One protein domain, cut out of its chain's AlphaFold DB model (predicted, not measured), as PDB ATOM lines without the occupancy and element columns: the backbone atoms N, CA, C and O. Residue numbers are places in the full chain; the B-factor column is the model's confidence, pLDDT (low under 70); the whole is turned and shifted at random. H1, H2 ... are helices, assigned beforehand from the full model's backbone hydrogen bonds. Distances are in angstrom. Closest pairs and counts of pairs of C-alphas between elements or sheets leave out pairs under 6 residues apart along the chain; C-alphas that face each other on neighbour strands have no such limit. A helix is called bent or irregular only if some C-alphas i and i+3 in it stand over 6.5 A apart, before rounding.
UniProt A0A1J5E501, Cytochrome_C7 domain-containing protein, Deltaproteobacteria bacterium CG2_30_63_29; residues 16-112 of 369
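This is residues 16 to 112 of the 369 residues of the protein "Cytochrome_C7 domain-containing protein" of Deltaproteobacteria bacterium CG2_30_63_29 (UniProt A0A1J5E501). Two loosely built helical lobes stand apart along the longest axis, joined by a long looping link, residues 55 to 82, that has no named element. The first lobe holds the short helices H1, H2 and H3 and the longer H4; the second is the bent helix H5, whose arms fold back into a narrow V, with the short H6 near its second arm, while residues 80 to 85, of which 83 to 85 belong to H5, stick out. The printed part has 97 residues, with six named helices in the order H1 to H6 and no named strand; the class is all helix, though under half of the residues, 48 of 97, are in named elements. The whole is loose, with a radius of gyration of the C-alphas of 16.6 A, and spans 47 by 31 by 22 A.

H1, residues 16 to 19, and H2, residues 24 to 27, meet only through their tight link. H3, residues 29 to 32, is close to H2 but not clearly touching: their closest C-alphas, those of Ile 25 and Ile 32, are 6.9 A apart. H4, residues 45 to 54, is near H2, with 5 pairs of C-alphas within 10 A, but is apart from H1 and H3. H5, residues 83 to 104, was assigned as one helix by its hydrogen bonds but is bent, with C-alphas 93 and 96 9.8 A apart. Its arms H5a, residues 83 to 93, and H5b, residues 96 to 104, only just touch, and only at the corner, with 3 pairs of C-alphas within 8 A; the closest are those of Met 91 and His 99, 6.4 A apart. The arms run opposite ways at a shallow tilt of 33 degrees, only just short of steep. H5a is itself irregular, with C-alphas 85 and 88 6.6 A apart. H6, residues 109 to 112, meets H5b only through their link and is apart from H5a. Every O i to N i+4 pair is within hydrogen-bond range in H4, against 5 of 7 in H5a and 2 of 5 in H5b, where 2 of 6 O i to N i+3 pairs are; the other helices are too short for an i+4 pair.

H1 begins at C-alpha 16 (-28.422, 11.695, -10.932). H4 runs 14.2 A, H5a 15.2 A from C-alpha 83 (-65.443, 15.771, 5.207), and H5b 9.2 A. H6 ends at C-alpha 112 (-62.684, 2.426, 6.133).

The C-alphas farthest apart, those of Glu 20 and Lys 85, are 47.7 A apart. The printed part has no cut. The links H3 to H4 and H4 to H5 are long, with 12 and 28 residues. The mean pLDDT of the printed part is 73.2; 32 residues are under 70, among them 68 to 76, 92 to 101 and 108 to 112.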
ATOM      1  N   PRO A  16     -29.704  12.392 -10.800       88.31
ATOM      2  CA  PRO A  16     -28.422  11.695 -10.932       88.31
ATOM      3  C   PRO A  16     -28.427  10.282 -10.336       88.31
ATOM      4  O   PRO A  16     -27.943   9.360 -10.977       88.31
ATOM      5  N   LEU A  17     -29.051  10.099  -9.166       85.25
ATOM      6  CA  LEU A  17     -29.154   8.785  -8.522       85.25
ATOM      7  C   LEU A  17     -30.060   7.828  -9.306       85.25
ATOM      8  O   LEU A  17     -29.779   6.640  -9.397       85.25
ATOM      9  N   HIS A  18     -31.145   8.332  -9.896       87.62
ATOM     10  CA  HIS A  18     -32.118   7.486 -10.592       87.62
ATOM     11  C   HIS A  18     -31.667   7.113 -12.009       87.62
ATOM     12  O   HIS A  18     -31.978   6.020 -12.477       87.62
ATOM     13  N   THR A  19     -30.879   7.965 -12.671       87.81
ATOM     14  CA  THR A  19     -30.269   7.645 -13.972       87.81
ATOM     15  C   THR A  19     -29.156   6.600 -13.886       87.81
ATOM     16  O   THR A  19     -28.771   6.048 -14.910       87.81
ATOM     17  N   GLU A  20     -28.641   6.306 -12.686       84.56
ATOM     18  CA  GLU A  20     -27.708   5.191 -12.459       84.56
ATOM     19  C   GLU A  20     -28.428   3.834 -12.355       84.56
ATOM     20  O   GLU A  20     -27.805   2.795 -12.567       84.56
ATOM     21  N   VAL A  21     -29.734   3.835 -12.055       81.69
ATOM     22  CA  VAL A  21     -30.538   2.625 -11.799       81.69
ATOM     23  C   VAL A  21     -31.483   2.293 -12.960       81.69
ATOM     24  O   VAL A  21     -31.821   1.127 -13.156       81.69
ATOM     25  N   GLY A  22     -31.902   3.279 -13.758       81.69
ATOM     26  CA  GLY A  22     -32.848   3.065 -14.854       81.69
ATOM     27  C   GLY A  22     -32.658   3.995 -16.051       81.69
ATOM     28  O   GLY A  22     -32.097   5.085 -15.954       81.69
ATOM     29  N   GLU A  23     -33.166   3.558 -17.203       85.81
ATOM     30  CA  GLU A  23     -33.171   4.344 -18.437       85.81
ATOM     31  C   GLU A  23     -34.333   5.347 -18.472       85.81
ATOM     32  O   GLU A  23     -35.386   5.142 -17.860       85.81
ATOM     33  N   CYS A  24     -34.189   6.405 -19.277       83.44
ATOM     34  CA  CYS A  24     -35.190   7.468 -19.424       83.44
ATOM     35  C   CYS A  24     -36.592   6.928 -19.755       83.44
ATOM     36  O   CYS A  24     -37.589   7.444 -19.249       83.44
ATOM     37  N   ILE A  25     -36.671   5.876 -20.583       84.31
ATOM     38  CA  ILE A  25     -37.942   5.262 -20.986       84.31
ATOM     39  C   ILE A  25     -38.648   4.535 -19.843       84.31
ATOM     40  O   ILE A  25     -39.873   4.485 -19.836       84.31
ATOM     41  N   GLY A  26     -37.912   4.041 -18.845       80.50
ATOM     42  CA  GLY A  26     -38.497   3.378 -17.681       80.50
ATOM     43  C   GLY A  26     -39.340   4.325 -16.824       80.50
ATOM     44  O   GLY A  26     -40.348   3.908 -16.267       80.50
ATOM     45  N   CYS A  27     -38.972   5.610 -16.773       81.12
ATOM     46  CA  CYS A  27     -39.673   6.616 -15.971       81.12
ATOM     47  C   CYS A  27     -40.606   7.506 -16.810       81.12
ATOM     48  O   CYS A  27     -41.706   7.831 -16.375       81.12
ATOM     49  N   HIS A  28     -40.205   7.880 -18.030       84.94
ATOM     50  CA  HIS A  28     -40.966   8.787 -18.905       84.94
ATOM     51  C   HIS A  28     -41.755   8.059 -20.000       84.94
ATOM     52  O   HIS A  28     -42.082   8.645 -21.037       84.94
ATOM     53  N   LYS A  29     -42.090   6.785 -19.766       79.69
ATOM     54  CA  LYS A  29     -42.829   5.925 -20.697       79.69
ATOM     55  C   LYS A  29     -44.079   6.605 -21.255       79.69
ATOM     56  O   LYS A  29     -44.286   6.605 -22.460       79.69
ATOM     57  N   GLY A  30     -44.859   7.269 -20.399       75.06
ATOM     58  CA  GLY A  30     -46.098   7.924 -20.822       75.06
ATOM     59  C   GLY A  30     -45.895   9.061 -21.833       75.06
ATOM     60  O   GLY A  30     -46.674   9.206 -22.773       75.06
ATOM     61  N   THR A  31     -44.818   9.834 -21.693       77.69
ATOM     62  CA  THR A  31     -44.453  10.892 -22.648       77.69
ATOM     63  C   THR A  31     -43.942  10.298 -23.959       77.69
ATOM     64  O   THR A  31     -44.293  10.773 -25.034       77.69
ATOM     65  N   ILE A  32     -43.137   9.236 -23.877       74.88
ATOM     66  CA  ILE A  32     -42.501   8.592 -25.034       74.88
ATOM     67  C   ILE A  32     -43.516   7.795 -25.868       74.88
ATOM     68  O   ILE A  32     -43.437   7.791 -27.093       74.88
ATOM     69  N   GLU A  33     -44.500   7.171 -25.223       79.31
ATOM     70  CA  GLU A  33     -45.588   6.426 -25.873       79.31
ATOM     71  C   GLU A  33     -46.764   7.323 -26.301       79.31
ATOM     72  O   GLU A  33     -47.742   6.834 -26.863       79.31
ATOM     73  N   GLY A  34     -46.691   8.636 -26.042       76.44
ATOM     74  CA  GLY A  34     -47.716   9.607 -26.440       76.44
ATOM     75  C   GLY A  34     -49.016   9.542 -25.631       76.44
ATOM     76  O   GLY A  34     -50.033  10.081 -26.062       76.44
ATOM     77  N   THR A  35     -49.004   8.898 -24.459       75.19
ATOM     78  CA  THR A  35     -50.158   8.850 -23.540       75.19
ATOM     79  C   THR A  35     -50.243  10.084 -22.633       75.19
ATOM     80  O   THR A  35     -51.281  10.336 -22.023       75.19
ATOM     81  N   LEU A  36     -49.177  10.891 -22.579       70.25
ATOM     82  CA  LEU A  36     -49.130  12.206 -21.938       70.25
ATOM     83  C   LEU A  36     -48.888  13.315 -22.979       70.25
ATOM     84  O   LEU A  36     -48.312  13.046 -24.034       70.25
ATOM     85  N   PRO A  37     -49.280  14.576 -22.695       73.31
ATOM     86  CA  PRO A  37     -48.932  15.716 -23.544       73.31
ATOM     87  C   PRO A  37     -47.422  15.786 -23.803       73.31
ATOM     88  O   PRO A  37     -46.640  15.516 -22.891       73.31
ATOM     89  N   ALA A  38     -47.016  16.200 -25.008       60.81
ATOM     90  CA  ALA A  38     -45.611  16.191 -25.441       60.81
ATOM     91  C   ALA A  38     -44.660  16.955 -24.493       60.81
ATOM     92  O   ALA A  38     -43.512  16.555 -24.321       60.81
ATOM     93  N   ASP A  39     -45.161  17.988 -23.812       64.56
ATOM     94  CA  ASP A  39     -44.388  18.810 -22.870       64.56
ATOM     95  C   ASP A  39     -44.450  18.305 -21.409       64.56
ATOM     96  O   ASP A  39     -43.971  18.966 -20.485       64.56
ATOM     97  N   SER A  40     -45.070  17.148 -21.155       72.75
ATOM     98  CA  SER A  40     -45.291  16.610 -19.809       72.75
ATOM     99  C   SER A  40     -44.394  15.408 -19.528       72.75
ATOM    100  O   SER A  40     -44.747  14.282 -19.859       72.75
ATOM    101  N   LEU A  41     -43.296  15.631 -18.799       73.75
ATOM    102  CA  LEU A  41     -42.410  14.587 -18.246       73.75
ATOM    103  C   LEU A  41     -42.859  14.079 -16.862       73.75
ATOM    104  O   LEU A  41     -42.046  13.625 -16.056       73.75
ATOM    105  N   ARG A  42     -44.150  14.203 -16.539       71.81
ATOM    106  CA  ARG A  42     -44.689  13.819 -15.226       71.81
ATOM    107  C   ARG A  42     -44.732  12.299 -15.071       71.81
ATOM    108  O   ARG A  42     -45.195  11.604 -15.968       71.81
ATOM    109  N   VAL A  43     -44.328  11.822 -13.899       72.50
ATOM    110  CA  VAL A  43     -44.418  10.414 -13.484       72.50
ATOM    111  C   VAL A  43     -45.484  10.303 -12.394       72.50
ATOM    112  O   VAL A  43     -45.567  11.181 -11.529       72.50
ATOM    113  N   ALA A  44     -46.334   9.274 -12.439       71.44
ATOM    114  CA  ALA A  44     -47.350   9.084 -11.409       71.44
ATOM    115  C   ALA A  44     -46.728   8.468 -10.146       71.44
ATOM    116  O   ALA A  44     -45.905   7.561 -10.223       71.44
ATOM    117  N   VAL A  45     -47.171   8.910  -8.963       73.44
ATOM    118  CA  VAL A  45     -46.652   8.419  -7.667       73.44
ATOM    119  C   VAL A  45     -46.812   6.900  -7.517       73.44
ATOM    120  O   VAL A  45     -45.955   6.247  -6.921       73.44
ATOM    121  N   LYS A  46     -47.869   6.320  -8.103       72.00
ATOM    122  CA  LYS A  46     -48.075   4.865  -8.148       72.00
ATOM    123  C   LYS A  46     -46.923   4.114  -8.830       72.00
ATOM    124  O   LYS A  46     -46.578   3.028  -8.378       72.00
ATOM    125  N   ASP A  47     -46.302   4.705  -9.851       78.12
ATOM    126  CA  ASP A  47     -45.226   4.081 -10.624       78.12
ATOM    127  C   ASP A  47     -43.900   4.174  -9.848       78.12
ATOM    128  O   ASP A  47     -43.132   3.214  -9.810       78.12
ATOM    129  N   CYS A  48     -43.679   5.280  -9.119       78.81
ATOM    130  CA  CYS A  48     -42.564   5.411  -8.174       78.81
ATOM    131  C   CYS A  48     -42.643   4.341  -7.075       78.81
ATOM    132  O   CYS A  48     -41.663   3.654  -6.790       78.81
ATOM    133  N   ARG A  49     -43.830   4.176  -6.472       79.06
ATOM    134  CA  ARG A  49     -44.056   3.204  -5.398       79.06
ATOM    135  C   ARG A  49     -43.899   1.769  -5.889       79.06
ATOM    136  O   ARG A  49     -43.283   0.983  -5.183       79.06
ATOM    137  N   ALA A  50     -44.431   1.435  -7.066       80.94
ATOM    138  CA  ALA A  50     -44.298   0.096  -7.635       80.94
ATOM    139  C   ALA A  50     -42.821  -0.309  -7.745       80.94
ATOM    140  O   ALA A  50     -42.421  -1.310  -7.159       80.94
ATOM    141  N   CYS A  51     -41.990   0.540  -8.358       83.94
ATOM    142  CA  CYS A  51     -40.559   0.277  -8.497       83.94
ATOM    143  C   CYS A  51     -39.841   0.175  -7.138       83.94
ATOM    144  O   CYS A  51     -39.076  -0.760  -6.909       83.94
ATOM    145  N   HIS A  52     -40.098   1.094  -6.200       84.75
ATOM    146  CA  HIS A  52     -39.430   1.066  -4.894       84.75
ATOM    147  C   HIS A  52     -39.846  -0.129  -4.026       84.75
ATOM    148  O   HIS A  52     -39.000  -0.681  -3.328       84.75
ATOM    149  N   VAL A  53     -41.112  -0.546  -4.077       80.56
ATOM    150  CA  VAL A  53     -41.591  -1.727  -3.342       80.56
ATOM    151  C   VAL A  53     -41.030  -3.007  -3.964       80.56
ATOM    152  O   VAL A  53     -40.517  -3.853  -3.238       80.56
ATOM    153  N   GLU A  54     -41.059  -3.133  -5.295       84.25
ATOM    154  CA  GLU A  54     -40.506  -4.296  -6.010       84.25
ATOM    155  C   GLU A  54     -39.003  -4.483  -5.756       84.25
ATOM    156  O   GLU A  54     -38.530  -5.613  -5.658       84.25
ATOM    157  N   ASN A  55     -38.260  -3.384  -5.600       82.25
ATOM    158  CA  ASN A  55     -36.819  -3.407  -5.355       82.25
ATOM    159  C   ASN A  55     -36.442  -3.338  -3.863       82.25
ATOM    160  O   ASN A  55     -35.262  -3.203  -3.539       82.25
ATOM    161  N   GLY A  56     -37.414  -3.412  -2.944       81.94
ATOM    162  CA  GLY A  56     -37.161  -3.382  -1.497       81.94
ATOM    163  C   GLY A  56     -36.569  -2.062  -0.980       81.94
ATOM    164  O   GLY A  56     -35.948  -2.036   0.078       81.94
ATOM    165  N   LEU A  57     -36.740  -0.971  -1.730       78.62
ATOM    166  CA  LEU A  57     -36.255   0.375  -1.407       78.62
ATOM    167  C   LEU A  57     -37.248   1.173  -0.545       78.62
ATOM    168  O   LEU A  57     -36.880   2.215  -0.005       78.62
ATOM    169  N   ALA A  58     -38.501   0.723  -0.447       74.12
ATOM    170  CA  ALA A  58     -39.509   1.263   0.460       74.12
ATOM    171  C   ALA A  58     -40.510   0.173   0.866       74.12
ATOM    172  O   ALA A  58     -40.882  -0.674   0.050       74.12
ATOM    173  N   GLU A  59     -40.986   0.216   2.110       72.81
ATOM    174  CA  GLU A  59     -42.065  -0.660   2.569       72.81
ATOM    175  C   GLU A  59     -43.440  -0.135   2.132       72.81
ATOM    176  O   GLU A  59     -43.663   1.064   1.935       72.81
ATOM    177  N   ALA A  60     -44.408  -1.040   1.979       64.25
ATOM    178  CA  ALA A  60     -45.773  -0.662   1.643       64.25
ATOM    179  C   ALA A  60     -46.391   0.192   2.768       64.25
ATOM    180  O   ALA A  60     -46.725  -0.317   3.831       64.25
ATOM    181  N   GLY A  61     -46.579   1.487   2.500       65.38
ATOM    182  CA  GLY A  61     -47.133   2.444   3.465       65.38
ATOM    183  C   GLY A  61     -46.081   3.307   4.162       65.38
ATOM    184  O   GLY A  61     -46.455   4.257   4.847       65.38
ATOM    185  N   ASP A  62     -44.786   3.053   3.942       69.06
ATOM    186  CA  ASP A  62     -43.733   3.962   4.386       69.06
ATOM    187  C   ASP A  62     -43.512   5.073   3.351       69.06
ATOM    188  O   ASP A  62     -42.950   4.874   2.273       69.06
ATOM    189  N   CYS A  63     -43.997   6.271   3.673       72.75
ATOM    190  CA  CYS A  63     -43.850   7.455   2.827       72.75
ATOM    191  C   CYS A  63     -42.631   8.315   3.202       72.75
ATOM    192  O   CYS A  63     -42.322   9.276   2.492       72.75
ATOM    193  N   THR A  64     -41.954   7.997   4.310       73.75
ATOM    194  CA  THR A  64     -40.822   8.775   4.838       73.75
ATOM    195  C   THR A  64     -39.575   8.800   3.942       73.75
ATOM    196  O   THR A  64     -38.886   9.821   3.961       73.75
ATOM    197  N   PRO A  65     -39.295   7.791   3.086       75.12
ATOM    198  CA  PRO A  65     -38.143   7.834   2.186       75.12
ATOM    199  C   PRO A  65     -38.254   8.908   1.098       75.12
ATOM    200  O   PRO A  65     -37.239   9.397   0.608       75.12
ATOM    201  N   CYS A  66     -39.476   9.280   0.705       74.00
ATOM    202  CA  CYS A  66     -39.714  10.241  -0.379       74.00
ATOM    203  C   CYS A  66     -40.179  11.606   0.131       74.00
ATOM    204  O   CYS A  66     -39.960  12.631  -0.515       74.00
ATOM    205  N   HIS A  67     -40.847  11.636   1.278       74.19
ATOM    206  CA  HIS A  67     -41.417  12.851   1.819       74.19
ATOM    207  C   HIS A  67     -40.704  13.291   3.099       74.19
ATOM    208  O   HIS A  67     -40.484  12.503   4.012       74.19
ATOM    209  N   THR A  68     -40.400  14.588   3.196       67.56
ATOM    210  CA  THR A  68     -39.801  15.173   4.403       67.56
ATOM    211  C   THR A  68     -40.783  15.168   5.585       67.56
ATOM    212  O   THR A  68     -41.984  14.947   5.416       67.56
ATOM    213  N   ALA A  69     -40.270  15.456   6.790       58.66
ATOM    214  CA  ALA A  69     -40.942  15.384   8.100       58.66
ATOM    215  C   ALA A  69     -42.246  16.206   8.283       58.66
ATOM    216  O   ALA A  69     -42.736  16.346   9.405       58.66
ATOM    217  N   ASP A  70     -42.798  16.777   7.214       57.97
ATOM    218  CA  ASP A  70     -44.071  17.496   7.188       57.97
ATOM    219  C   ASP A  70     -45.243  16.661   6.633       57.97
ATOM    220  O   ASP A  70     -46.387  17.125   6.681       57.97
ATOM    221  N   MET A  71     -45.012  15.419   6.175       60.38
ATOM    222  CA  MET A  71     -46.107  14.476   5.888       60.38
ATOM    223  C   MET A  71     -47.000  14.289   7.112       60.38
ATOM    224  O   MET A  71     -46.538  13.922   8.188       60.38
ATOM    225  N   GLY A  72     -48.293  14.566   6.939       57.06
ATOM    226  CA  GLY A  72     -49.298  14.446   7.996       57.06
ATOM    227  C   GLY A  72     -49.507  15.700   8.853       57.06
ATOM    228  O   GLY A  72     -50.474  15.739   9.608       57.06
ATOM    229  N   LYS A  73     -48.687  16.757   8.724       59.78
ATOM    230  CA  LYS A  73     -48.917  18.024   9.457       59.78
ATOM    231  C   LYS A  73     -49.985  18.907   8.817       59.78
ATOM    232  O   LYS A  73     -50.634  19.692   9.504       59.78
ATOM    233  N   THR A  74     -50.170  18.786   7.505       61.53
ATOM    234  CA  THR A  74     -51.237  19.468   6.766       61.53
ATOM    235  C   THR A  74     -52.153  18.433   6.123       61.53
ATOM    236  O   THR A  74     -51.699  17.727   5.219       61.53
ATOM    237  N   PRO A  75     -53.423  18.333   6.555       64.94
ATOM    238  CA  PRO A  75     -54.380  17.421   5.946       64.94
ATOM    239  C   PRO A  75     -54.616  17.775   4.469       64.94
ATOM    240  O   PRO A  75     -54.598  18.964   4.116       64.94
ATOM    241  N   PRO A  76     -54.856  16.781   3.593       69.25
ATOM    242  CA  PRO A  76     -55.260  17.056   2.220       69.25
ATOM    243  C   PRO A  76     -56.632  17.754   2.197       69.25
ATOM    244  O   PRO A  76     -57.362  17.715   3.188       69.25
ATOM    245  N   PRO A  77     -57.031  18.377   1.071       71.25
ATOM    246  CA  PRO A  77     -58.335  19.035   0.948       71.25
ATOM    247  C   PRO A  77     -59.530  18.141   1.305       71.25
ATOM    248  O   PRO A  77     -60.541  18.655   1.753       71.25
ATOM    249  N   SER A  78     -59.390  16.818   1.167       69.06
ATOM    250  CA  SER A  78     -60.398  15.831   1.566       69.06
ATOM    251  C   SER A  78     -60.615  15.713   3.080       69.06
ATOM    252  O   SER A  78     -61.513  14.999   3.494       69.06
ATOM    253  N   HIS A  79     -59.799  16.366   3.911       75.00
ATOM    254  CA  HIS A  79     -59.887  16.351   5.376       75.00
ATOM    255  C   HIS A  79     -60.252  17.748   5.909       75.00
ATOM    256  O   HIS A  79     -59.605  18.283   6.813       75.00
ATOM    257  N   ASP A  80     -61.269  18.367   5.311       78.56
ATOM    258  CA  ASP A  80     -61.884  19.582   5.847       78.56
ATOM    259  C   ASP A  80     -62.811  19.281   7.046       78.56
ATOM    260  O   ASP A  80     -63.028  18.129   7.424       78.56
ATOM    261  N   ALA A  81     -63.345  20.323   7.688       77.81
ATOM    262  CA  ALA A  81     -64.193  20.173   8.873       77.81
ATOM    263  C   ALA A  81     -65.504  19.397   8.609       77.81
ATOM    264  O   ALA A  81     -66.076  18.833   9.543       77.81
ATOM    265  N   ASP A  82     -65.962  19.340   7.360       80.50
ATOM    266  CA  ASP A  82     -67.216  18.714   6.944       80.50
ATOM    267  C   ASP A  82     -67.010  17.403   6.174       80.50
ATOM    268  O   ASP A  82     -67.992  16.788   5.746       80.50
ATOM    269  N   TRP A  83     -65.771  16.912   6.058       78.75
ATOM    270  CA  TRP A  83     -65.443  15.771   5.207       78.75
ATOM    271  C   TRP A  83     -66.334  14.555   5.474       78.75
ATOM    272  O   TRP A  83     -66.816  13.927   4.540       78.75
ATOM    273  N   ARG A  84     -66.662  14.265   6.743       75.00
ATOM    274  CA  ARG A  84     -67.545  13.143   7.109       75.00
ATOM    275  C   ARG A  84     -68.934  13.248   6.482       75.00
ATOM    276  O   ARG A  84     -69.495  12.219   6.114       75.00
ATOM    277  N   LYS A  85     -69.484  14.461   6.357       75.56
ATOM    278  CA  LYS A  85     -70.790  14.706   5.726       75.56
ATOM    279  C   LYS A  85     -70.696  14.570   4.206       75.56
ATOM    280  O   LYS A  85     -71.599  14.012   3.595       75.56
ATOM    281  N   GLY A  86     -69.600  15.052   3.616       73.56
ATOM    282  CA  GLY A  86     -69.382  15.037   2.167       73.56
ATOM    283  C   GLY A  86     -68.914  13.694   1.598       73.56
ATOM    284  O   GLY A  86     -69.206  13.397   0.442       73.56
ATOM    285  N   HIS A  87     -68.232  12.861   2.394       78.62
ATOM    286  CA  HIS A  87     -67.598  11.641   1.885       78.62
ATOM    287  C   HIS A  87     -68.619  10.623   1.356       78.62
ATOM    288  O   HIS A  87     -68.356   9.970   0.353       78.62
ATOM    289  N   ASN A  88     -69.809  10.536   1.963       73.62
ATOM    290  CA  ASN A  88     -70.868   9.639   1.492       73.62
ATOM    291  C   ASN A  88     -71.347  10.016   0.085       73.62
ATOM    292  O   ASN A  88     -71.484   9.141  -0.762       73.62
ATOM    293  N   ALA A  89     -71.569  11.310  -0.176       76.50
ATOM    294  CA  ALA A  89     -72.019  11.784  -1.483       76.50
ATOM    295  C   ALA A  89     -70.968  11.496  -2.566       76.50
ATOM    296  O   ALA A  89     -71.292  10.984  -3.633       76.50
ATOM    297  N   LYS A  90     -69.686  11.721  -2.252       69.38
ATOM    298  CA  LYS A  90     -68.578  11.428  -3.173       69.38
ATOM    299  C   LYS A  90     -68.412   9.933  -3.453       69.38
ATOM    300  O   LYS A  90     -68.153   9.553  -4.589       69.38
ATOM    301  N   MET A  91     -68.631   9.080  -2.453       71.12
ATOM    302  CA  MET A  91     -68.633   7.624  -2.635       71.12
ATOM    303  C   MET A  91     -69.842   7.116  -3.435       71.12
ATOM    304  O   MET A  91     -69.737   6.074  -4.071       71.12
ATOM    305  N   GLN A  92     -70.972   7.828  -3.445       67.81
ATOM    306  CA  GLN A  92     -72.135   7.472  -4.270       67.81
ATOM    307  C   GLN A  92     -71.965   7.860  -5.745       67.81
ATOM    308  O   GLN A  92     -72.524   7.196  -6.610       67.81
ATOM    309  N   GLU A  93     -71.188   8.907  -6.030       68.75
ATOM    310  CA  GLU A  93     -70.958   9.405  -7.393       68.75
ATOM    311  C   GLU A  93     -69.988   8.524  -8.207       68.75
ATOM    312  O   GLU A  93     -70.159   8.430  -9.418       68.75
ATOM    313  N   GLY A  94     -69.014   7.859  -7.567       60.03
ATOM    314  CA  GLY A  94     -67.975   7.073  -8.269       60.03
ATOM    315  C   GLY A  94     -67.423   5.851  -7.517       60.03
ATOM    316  O   GLY A  94     -66.519   5.158  -7.993       60.03
ATOM    317  N   GLY A  95     -67.953   5.544  -6.329       66.38
ATOM    318  CA  GLY A  95     -67.594   4.343  -5.576       66.38
ATOM    319  C   GLY A  95     -66.125   4.256  -5.150       66.38
ATOM    320  O   GLY A  95     -65.343   5.210  -5.200       66.38
ATOM    321  N   PHE A  96     -65.736   3.060  -4.705       60.78
ATOM    322  CA  PHE A  96     -64.362   2.792  -4.278       60.78
ATOM    323  C   PHE A  96     -63.362   2.838  -5.444       60.78
ATOM    324  O   PHE A  96     -62.210   3.209  -5.246       60.78
ATOM    325  N   THR A  97     -63.795   2.503  -6.659       60.81
ATOM    326  CA  THR A  97     -62.937   2.444  -7.851       60.81
ATOM    327  C   THR A  97     -62.469   3.820  -8.317       60.81
ATOM    328  O   THR A  97     -61.306   3.956  -8.691       60.81
ATOM    329  N   GLU A  98     -63.332   4.838  -8.258       62.56
ATOM    330  CA  GLU A  98     -62.993   6.183  -8.741       62.56
ATOM    331  C   GLU A  98     -62.519   7.114  -7.623       62.56
ATOM    332  O   GLU A  98     -61.590   7.883  -7.837       62.56
ATOM    333  N   HIS A  99     -63.110   7.030  -6.425       65.56
ATOM    334  CA  HIS A  99     -62.780   7.936  -5.316       65.56
ATOM    335  C   HIS A  99     -62.079   7.236  -4.141       65.56
ATOM    336  O   HIS A  99     -61.229   7.817  -3.462       65.56
ATOM    337  N   GLY A 100     -62.385   5.958  -3.904       64.50
ATOM    338  CA  GLY A 100     -61.751   5.177  -2.833       64.50
ATOM    339  C   GLY A 100     -60.254   4.942  -3.053       64.50
ATOM    340  O   GLY A 100     -59.489   4.962  -2.089       64.50
ATOM    341  N   THR A 101     -59.820   4.809  -4.309       66.94
ATOM    342  CA  THR A 101     -58.408   4.631  -4.692       66.94
ATOM    343  C   THR A 101     -57.529   5.840  -4.343       66.94
ATOM    344  O   THR A 101     -56.356   5.695  -3.991       66.94
ATOM    345  N   GLU A 102     -58.101   7.045  -4.354       70.69
ATOM    346  CA  GLU A 102     -57.415   8.271  -3.928       70.69
ATOM    347  C   GLU A 102     -57.147   8.259  -2.417       70.69
ATOM    348  O   GLU A 102     -56.092   8.694  -1.952       70.69
ATOM    349  N   CYS A 103     -58.086   7.715  -1.639       72.50
ATOM    350  CA  CYS A 103     -57.960   7.586  -0.192       72.50
ATOM    351  C   CYS A 103     -57.000   6.451   0.186       72.50
ATOM    352  O   CYS A 103     -56.176   6.630   1.085       72.50
ATOM    353  N   SER A 104     -57.058   5.322  -0.531       72.19
ATOM    354  CA  SER A 104     -56.208   4.151  -0.274       72.19
ATOM    355  C   SER A 104     -54.733   4.361  -0.627       72.19
ATOM    356  O   SER A 104     -53.862   3.578  -0.250       72.19
ATOM    357  N   THR A 105     -54.430   5.473  -1.300       71.19
ATOM    358  CA  THR A 105     -53.057   5.936  -1.519       71.19
ATOM    359  C   THR A 105     -52.361   6.293  -0.198       71.19
ATOM    360  O   THR A 105     -51.155   6.090  -0.079       71.19
ATOM    361  N   CYS A 106     -53.112   6.784   0.796       69.19
ATOM    362  CA  CYS A 106     -52.582   7.171   2.110       69.19
ATOM    363  C   CYS A 106     -53.142   6.332   3.272       69.19
ATOM    364  O   CYS A 106     -52.498   6.235   4.313       69.19
ATOM    365  N   HIS A 107     -54.335   5.753   3.124       73.69
ATOM    366  CA  HIS A 107     -55.026   4.989   4.166       73.69
ATOM    367  C   HIS A 107     -55.082   3.500   3.805       73.69
ATOM    368  O   HIS A 107     -55.377   3.155   2.670       73.69
ATOM    369  N   GLY A 108     -54.838   2.596   4.757       64.69
ATOM    370  CA  GLY A 108     -55.079   1.160   4.534       64.69
ATOM    371  C   GLY A 108     -56.575   0.813   4.551       64.69
ATOM    372  O   GLY A 108     -57.364   1.556   5.132       64.69
ATOM    373  N   ASP A 109     -56.966  -0.343   4.001       61.84
ATOM    374  CA  ASP A 109     -58.374  -0.801   3.931       61.84
ATOM    375  C   ASP A 109     -59.076  -0.817   5.304       61.84
ATOM    376  O   ASP A 109     -60.267  -0.513   5.439       61.84
ATOM    377  N   ASN A 110     -58.306  -1.067   6.366       60.12
ATOM    378  CA  ASN A 110     -58.780  -1.033   7.749       60.12
ATOM    379  C   ASN A 110     -59.287   0.357   8.178       60.12
ATOM    380  O   ASN A 110     -60.129   0.445   9.067       60.12
ATOM    381  N   ALA A 111     -58.834   1.451   7.560       67.50
ATOM    382  CA  ALA A 111     -59.284   2.804   7.893       67.50
ATOM    383  C   ALA A 111     -60.771   3.021   7.568       67.50
ATOM    384  O   ALA A 111     -61.478   3.676   8.337       67.50
ATOM    385  N   CYS A 112     -61.263   2.426   6.476       69.88
ATOM    386  CA  CYS A 112     -62.684   2.426   6.133       69.88
ATOM    387  C   CYS A 112     -63.464   1.578   7.146       69.88
ATOM    388  O   CYS A 112     -64.431   2.040   7.761       69.88
TER     389      CYS A 112